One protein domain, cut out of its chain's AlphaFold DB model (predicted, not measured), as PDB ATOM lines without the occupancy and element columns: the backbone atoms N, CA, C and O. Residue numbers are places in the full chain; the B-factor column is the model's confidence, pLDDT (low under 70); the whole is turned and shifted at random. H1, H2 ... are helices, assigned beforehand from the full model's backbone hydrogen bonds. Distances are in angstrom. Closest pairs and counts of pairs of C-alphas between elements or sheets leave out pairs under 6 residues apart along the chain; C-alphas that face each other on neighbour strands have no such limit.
ATOM      1  N   ARG A 130     -43.750  38.131   4.282       76.50
ATOM      2  CA  ARG A 130     -42.298  37.864   4.335       76.50
ATOM      3  C   ARG A 130     -41.578  38.464   3.134       76.50
ATOM      4  O   ARG A 130     -40.512  39.067   3.301       76.50
ATOM      5  N   GLY A 131     -42.171  38.337   1.946       78.94
ATOM      6  CA  GLY A 131     -41.651  38.929   0.712       78.94
ATOM      7  C   GLY A 131     -41.569  40.452   0.806       78.94
ATOM      8  O   GLY A 131     -40.520  41.040   0.530       78.94
ATOM      9  N   VAL A 132     -42.635  41.087   1.303       82.81
ATOM     10  CA  VAL A 132     -42.691  42.546   1.484       82.81
ATOM     11  C   VAL A 132     -41.672  43.028   2.521       82.81
ATOM     12  O   VAL A 132     -40.985  44.027   2.289       82.81
ATOM     13  N   LEU A 133     -41.518  42.329   3.650       86.38
ATOM     14  CA  LEU A 133     -40.561  42.726   4.686       86.38
ATOM     15  C   LEU A 133     -39.102  42.574   4.224       86.38
ATOM     16  O   LEU A 133     -38.257  43.411   4.548       86.38
ATOM     17  N   ASN A 134     -38.804  41.529   3.449       85.19
ATOM     18  CA  ASN A 134     -37.474  41.328   2.879       85.19
ATOM     19  C   ASN A 134     -37.152  42.409   1.839       85.19
ATOM     20  O   ASN A 134     -36.080  43.010   1.885       85.19
ATOM     21  N   GLN A 135     -38.113  42.730   0.972       89.31
ATOM     22  CA  GLN A 135     -37.968  43.801  -0.009       89.31
ATOM     23  C   GLN A 135     -37.693  45.154   0.667       89.31
ATOM     24  O   GLN A 135     -36.712  45.817   0.327       89.31
ATOM     25  N   LYS A 136     -38.470  45.514   1.698       91.62
ATOM     26  CA  LYS A 136     -38.228  46.726   2.501       91.62
ATOM     27  C   LYS A 136     -36.838  46.734   3.131       91.62
ATOM     28  O   LYS A 136     -36.120  47.721   3.022       91.62
ATOM     29  N   ARG A 137     -36.413  45.614   3.722       92.75
ATOM     30  CA  ARG A 137     -35.071  45.479   4.308       92.75
ATOM     31  C   ARG A 137     -33.962  45.681   3.271       92.75
ATOM     32  O   ARG A 137     -32.945  46.297   3.584       92.75
ATOM     33  N   ILE A 138     -34.134  45.158   2.059       87.94
ATOM     34  CA  ILE A 138     -33.167  45.312   0.963       87.94
ATOM     35  C   ILE A 138     -33.085  46.777   0.523       87.94
ATOM     36  O   ILE A 138     -31.989  47.302   0.322       87.94
ATOM     37  N   GLU A 139     -34.226  47.449   0.399       92.88
ATOM     38  CA  GLU A 139     -34.299  48.861   0.020       92.88
ATOM     39  C   GLU A 139     -33.697  49.775   1.088       92.88
ATOM     40  O   GLU A 139     -32.870  50.628   0.767       92.88
ATOM     41  N   GLU A 140     -34.029  49.553   2.359       92.62
ATOM     42  CA  GLU A 140     -33.441  50.272   3.493       92.62
ATOM     43  C   GLU A 140     -31.925  50.081   3.545       92.62
ATOM     44  O   GLU A 140     -31.175  51.050   3.683       92.62
ATOM     45  N   TRP A 141     -31.452  48.843   3.366       88.88
ATOM     46  CA  TRP A 141     -30.023  48.549   3.303       88.88
ATOM     47  C   TRP A 141     -29.346  49.274   2.135       88.88
ATOM     48  O   TRP A 141     -28.271  49.856   2.306       88.88
ATOM     49  N   LYS A 142     -29.989  49.312   0.964       88.56
ATOM     50  CA  LYS A 142     -29.501  50.047  -0.208       88.56
ATOM     51  C   LYS A 142     -29.408  51.548   0.068       88.56
ATOM     52  O   LYS A 142     -28.364  52.142  -0.196       88.56
ATOM     53  N   ILE A 143     -30.457  52.154   0.626       90.69
ATOM     54  CA  ILE A 143     -30.477  53.580   0.982       90.69
ATOM     55  C   ILE A 143     -29.368  53.886   1.989       90.69
ATOM     56  O   ILE A 143     -28.631  54.850   1.802       90.69
ATOM     57  N   HIS A 144     -29.200  53.043   3.009       87.88
ATOM     58  CA  HIS A 144     -28.149  53.196   4.013       87.88
ATOM     59  C   HIS A 144     -26.742  53.141   3.399       87.88
ATOM     60  O   HIS A 144     -25.869  53.925   3.766       87.88
ATOM     61  N   GLN A 145     -26.507  52.246   2.434       86.19
ATOM     62  CA  GLN A 145     -25.227  52.188   1.721       86.19
ATOM     63  C   GLN A 145     -24.956  53.461   0.908       86.19
ATOM     64  O   GLN A 145     -23.826  53.957   0.913       86.19
ATOM     65  N   MET A 146     -25.984  54.009   0.250       78.06
ATOM     66  CA  MET A 146     -25.870  55.258  -0.507       78.06
ATOM     67  C   MET A 146     -25.675  56.477   0.408       78.06
ATOM     68  O   MET A 146     -24.839  57.326   0.109       78.06
ATOM     69  N   SER A 147     -26.386  56.556   1.540       84.00
ATOM     70  CA  SER A 147     -26.313  57.690   2.473       84.00
ATOM     71  C   SER A 147     -25.047  57.698   3.334       84.00
ATOM     72  O   SER A 147     -24.543  58.767   3.666       84.00
ATOM     73  N   SER A 148     -24.487  56.527   3.655       83.88
ATOM     74  CA  SER A 148     -23.237  56.406   4.417       83.88
ATOM     75  C   SER A 148     -21.989  56.813   3.614       83.88
ATOM     76  O   SER A 148     -20.891  56.819   4.172       83.88
ATOM     77  N   GLY A 149     -22.106  57.074   2.305       74.25
ATOM     78  CA  GLY A 149     -20.975  57.407   1.427       74.25
ATOM     79  C   GLY A 149     -20.018  56.239   1.147       74.25
ATOM     80  O   GLY A 149     -19.068  56.374   0.381       74.25
ATOM     81  N   MET A 150     -20.272  55.057   1.721       69.31
ATOM     82  CA  MET A 150     -19.499  53.840   1.451       69.31
ATOM     83  C   MET A 150     -19.753  53.294   0.041       69.31
ATOM     84  O   MET A 150     -18.894  52.603  -0.503       69.31
ATOM     85  N   ALA A 151     -20.900  53.625  -0.561       71.69
ATOM     86  CA  ALA A 151     -21.241  53.232  -1.925       71.69
ATOM     87  C   ALA A 151     -20.307  53.834  -2.990       71.69
ATOM     88  O   ALA A 151     -20.043  53.162  -3.980       71.69
ATOM     89  N   GLU A 152     -19.752  55.036  -2.778       68.44
ATOM     90  CA  GLU A 152     -18.848  55.693  -3.745       68.44
ATOM     91  C   GLU A 152     -17.569  54.879  -3.995       68.44
ATOM     92  O   GLU A 152     -17.005  54.896  -5.083       68.44
ATOM     93  N   LYS A 153     -17.125  54.126  -2.985       72.94
ATOM     94  CA  LYS A 153     -15.902  53.312  -3.026       72.94
ATOM     95  C   LYS A 153     -16.198  51.817  -3.185       72.94
ATOM     96  O   LYS A 153     -15.284  50.998  -3.124       72.94
ATOM     97  N   ASN A 154     -17.470  51.441  -3.313       76.31
ATOM     98  CA  ASN A 154     -17.916  50.055  -3.362       76.31
ATOM     99  C   ASN A 154     -18.235  49.667  -4.809       76.31
ATOM    100  O   ASN A 154     -19.251  50.076  -5.364       76.31
ATOM    101  N   ALA A 155     -17.398  48.799  -5.379       78.38
ATOM    102  CA  ALA A 155     -17.520  48.313  -6.754       78.38
ATOM    103  C   ALA A 155     -18.875  47.642  -7.082       78.38
ATOM    104  O   ALA A 155     -19.224  47.517  -8.250       78.38
ATOM    105  N   ASN A 156     -19.666  47.222  -6.084       76.25
ATOM    106  CA  ASN A 156     -21.013  46.684  -6.320       76.25
ATOM    107  C   ASN A 156     -22.041  47.766  -6.715       76.25
ATOM    108  O   ASN A 156     -23.110  47.415  -7.214       76.25
ATOM    109  N   PHE A 157     -21.747  49.051  -6.475       70.62
ATOM    110  CA  PHE A 157     -22.599  50.193  -6.843       70.62
ATOM    111  C   PHE A 157     -22.086  50.966  -8.065       70.62
ATOM    112  O   PHE A 157     -22.764  51.886  -8.525       70.62
ATOM    113  N   GLU A 158     -20.935  50.584  -8.626       75.06
ATOM    114  CA  GLU A 158     -20.537  51.060  -9.947       75.06
ATOM    115  C   GLU A 158     -21.555  50.560 -10.976       75.06
ATOM    116  O   GLU A 158     -21.913  49.379 -11.003       75.06
ATOM    117  N   ALA A 159     -22.059  51.468 -11.815       72.12
ATOM    118  CA  ALA A 159     -22.994  51.099 -12.865       72.12
ATOM    119  C   ALA A 159     -22.311  50.090 -13.797       72.12
ATOM    120  O   ALA A 159     -21.359  50.432 -14.502       72.12
ATOM    121  N   LEU A 160     -22.776  48.836 -13.771       68.00
ATOM    122  CA  LEU A 160     -22.218  47.780 -14.604       68.00
ATOM    123  C   LEU A 160     -22.268  48.227 -16.077       68.00
ATOM    124  O   LEU A 160     -23.357  48.502 -16.581       68.00
ATOM    125  N   PRO A 161     -21.130  48.254 -16.801       66.88
ATOM    126  CA  PRO A 161     -21.078  48.749 -18.181       66.88
ATOM    127  C   PRO A 161     -21.884  47.922 -19.200       66.88
ATOM    128  O   PRO A 161     -21.953  48.285 -20.371       66.88
ATOM    129  N   ALA A 162     -22.441  46.777 -18.796       64.94
ATOM    130  CA  ALA A 162     -23.361  45.975 -19.594       64.94
ATOM    131  C   ALA A 162     -24.143  45.008 -18.697       64.94
ATOM    132  O   ALA A 162     -23.560  44.367 -17.816       64.94
ATOM    133  N   ASP A 163     -25.427  44.816 -18.998       77.62
ATOM    134  CA  ASP A 163     -26.239  43.783 -18.364       77.62
ATOM    135  C   ASP A 163     -25.594  42.406 -18.569       77.62
ATOM    136  O   ASP A 163     -25.280  41.978 -19.685       77.62
ATOM    137  N   TRP A 164     -25.418  41.652 -17.483       75.12
ATOM    138  CA  TRP A 164     -24.872  40.291 -17.525       75.12
ATOM    139  C   TRP A 164     -25.690  39.364 -18.445       75.12
ATOM    140  O   TRP A 164     -25.142  38.451 -19.069       75.12
ATOM    141  N   ARG A 165     -26.993  39.652 -18.590       75.06
ATOM    142  CA  ARG A 165     -27.914  38.992 -19.527       75.06
ATOM    143  C   ARG A 165     -27.507  39.243 -20.978       75.06
ATOM    144  O   ARG A 165     -27.431  38.304 -21.771       75.06
ATOM    145  N   GLU A 166     -27.178  40.484 -21.318       79.25
ATOM    146  CA  GLU A 166     -26.682  40.843 -22.645       79.25
ATOM    147  C   GLU A 166     -25.280  40.294 -22.893       79.25
ATOM    148  O   GLU A 166     -24.996  39.820 -23.990       79.25
ATOM    149  N   ARG A 167     -24.415  40.268 -21.871       79.38
ATOM    150  CA  ARG A 167     -23.081  39.659 -21.969       79.38
ATOM    151  C   ARG A 167     -23.164  38.159 -22.261       79.38
ATOM    152  O   ARG A 167     -22.397  37.657 -23.082       79.38
ATOM    153  N   LEU A 168     -24.094  37.447 -21.619       79.94
ATOM    154  CA  LEU A 168     -24.377  36.039 -21.911       79.94
ATOM    155  C   LEU A 168     -24.921  35.856 -23.329       79.94
ATOM    156  O   LEU A 168     -24.447  34.979 -24.050       79.94
ATOM    157  N   LYS A 169     -25.871  36.700 -23.746       81.31
ATOM    158  CA  LYS A 169     -26.441  36.670 -25.099       81.31
ATOM    159  C   LYS A 169     -25.370  36.912 -26.169       81.31
ATOM    160  O   LYS A 169     -25.292  36.148 -27.128       81.31
ATOM    161  N   ARG A 170     -24.490  37.893 -25.957       81.06
ATOM    162  CA  ARG A 170     -23.363  38.210 -26.841       81.06
ATOM    163  C   ARG A 170     -22.368  37.058 -26.918       81.06
ATOM    164  O   ARG A 170     -22.077  36.589 -28.006       81.06
ATOM    165  N   ARG A 171     -21.977  36.490 -25.771       82.56
ATOM    166  CA  ARG A 171     -21.112  35.300 -25.719       82.56
ATOM    167  C   ARG A 171     -21.736  34.086 -26.419       82.56
ATOM    168  O   ARG A 171     -21.005  33.257 -26.951       82.56
ATOM    169  N   LYS A 172     -23.068  33.942 -26.396       81.50
ATOM    170  CA  LYS A 172     -23.778  32.867 -27.111       81.50
ATOM    171  C   LYS A 172     -23.787  33.103 -28.627       81.50
ATOM    172  O   LYS A 172     -23.592  32.146 -29.364       81.50
ATOM    173  N   MET A 173     -23.975  34.343 -29.080       72.56
ATOM    174  CA  MET A 173     -23.913  34.704 -30.505       72.56
ATOM    175  C   MET A 173     -22.488  34.607 -31.072       72.56
ATOM    176  O   MET A 173     -22.300  34.015 -32.126       72.56
ATOM    177  N   GLU A 174     -21.484  35.097 -30.340       71.56
ATOM    178  CA  GLU A 174     -20.060  35.061 -30.724       71.56
ATOM    179  C   GLU A 174     -19.494  33.634 -30.835       71.56
ATOM    180  O   GLU A 174     -18.541  33.413 -31.564       71.56
ATOM    181  N   LYS A 175     -20.067  32.659 -30.113       70.31
ATOM    182  CA  LYS A 175     -19.669  31.236 -30.177       70.31
ATOM    183  C   LYS A 175     -20.419  30.424 -31.233       70.31
ATOM    184  O   LYS A 175     -20.124  29.246 -31.401       70.31
ATOM    185  N   SER A 176     -21.435  31.014 -31.858       56.12
ATOM    186  CA  SER A 176     -22.258  30.367 -32.885       56.12
ATOM    187  C   SER A 176     -21.860  30.785 -34.305       56.12
ATOM    188  O   SER A 176     -22.551  30.407 -35.249       56.12
ATOM    189  N   THR A 177     -20.800  31.584 -34.434       48.41
ATOM    190  CA  THR A 177     -20.156  31.980 -35.695       48.41
ATOM    191  C   THR A 177     -18.799  31.298 -35.762       48.41
ATOM    192  O   THR A 177     -18.427  30.857 -36.868       48.41
TER     193      THR A 177
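Overview. This is residues 130 to 177 of the 177 residues of an uncharacterized protein of Lithobates catesbeianus (UniProt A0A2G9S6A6). An open L with no packed core: the long helix H1 makes one arm, short H2 lies at the corner, and the chain runs out from there to H3 on the other arm. Residues 130 to 141 and 158 to 177 stand free. The 48 printed residues include three named helices, H1, H2, H3 in order, and no named strand; the class is all helix. It is extended, radius of gyration of the C-alphas 16.4 A, and only just flat, spanning 46 by 31 by 8 A.

Along the chain. H1, residues 130 to 147, begins at C-alpha 130 (-42.298, 37.864, 4.335) and is 25.5 A long. H2 is residues 150 to 153, 5.8 A. H3, residues 164 to 174, 15.0 A, ends at C-alpha 174 (-20.060, 35.061, -30.724).

Arrangement. H1 and H2 are close but not clearly touching; their closest C-alphas, Gln 145 and Ala 151, are 5.5 A apart. H3 is apart from both. Every O i to N i+4 pair is within hydrogen-bond range in H1 and H3; H2 is too short for one.

Size, cuts and confidence. The farthest C-alphas, Ser 148 and Thr 177, are 47.1 A apart. The printed part has no cut and no long link. The model's pLDDT is under 70 at residues 150, 152, 160 to 162 and 176 to 177.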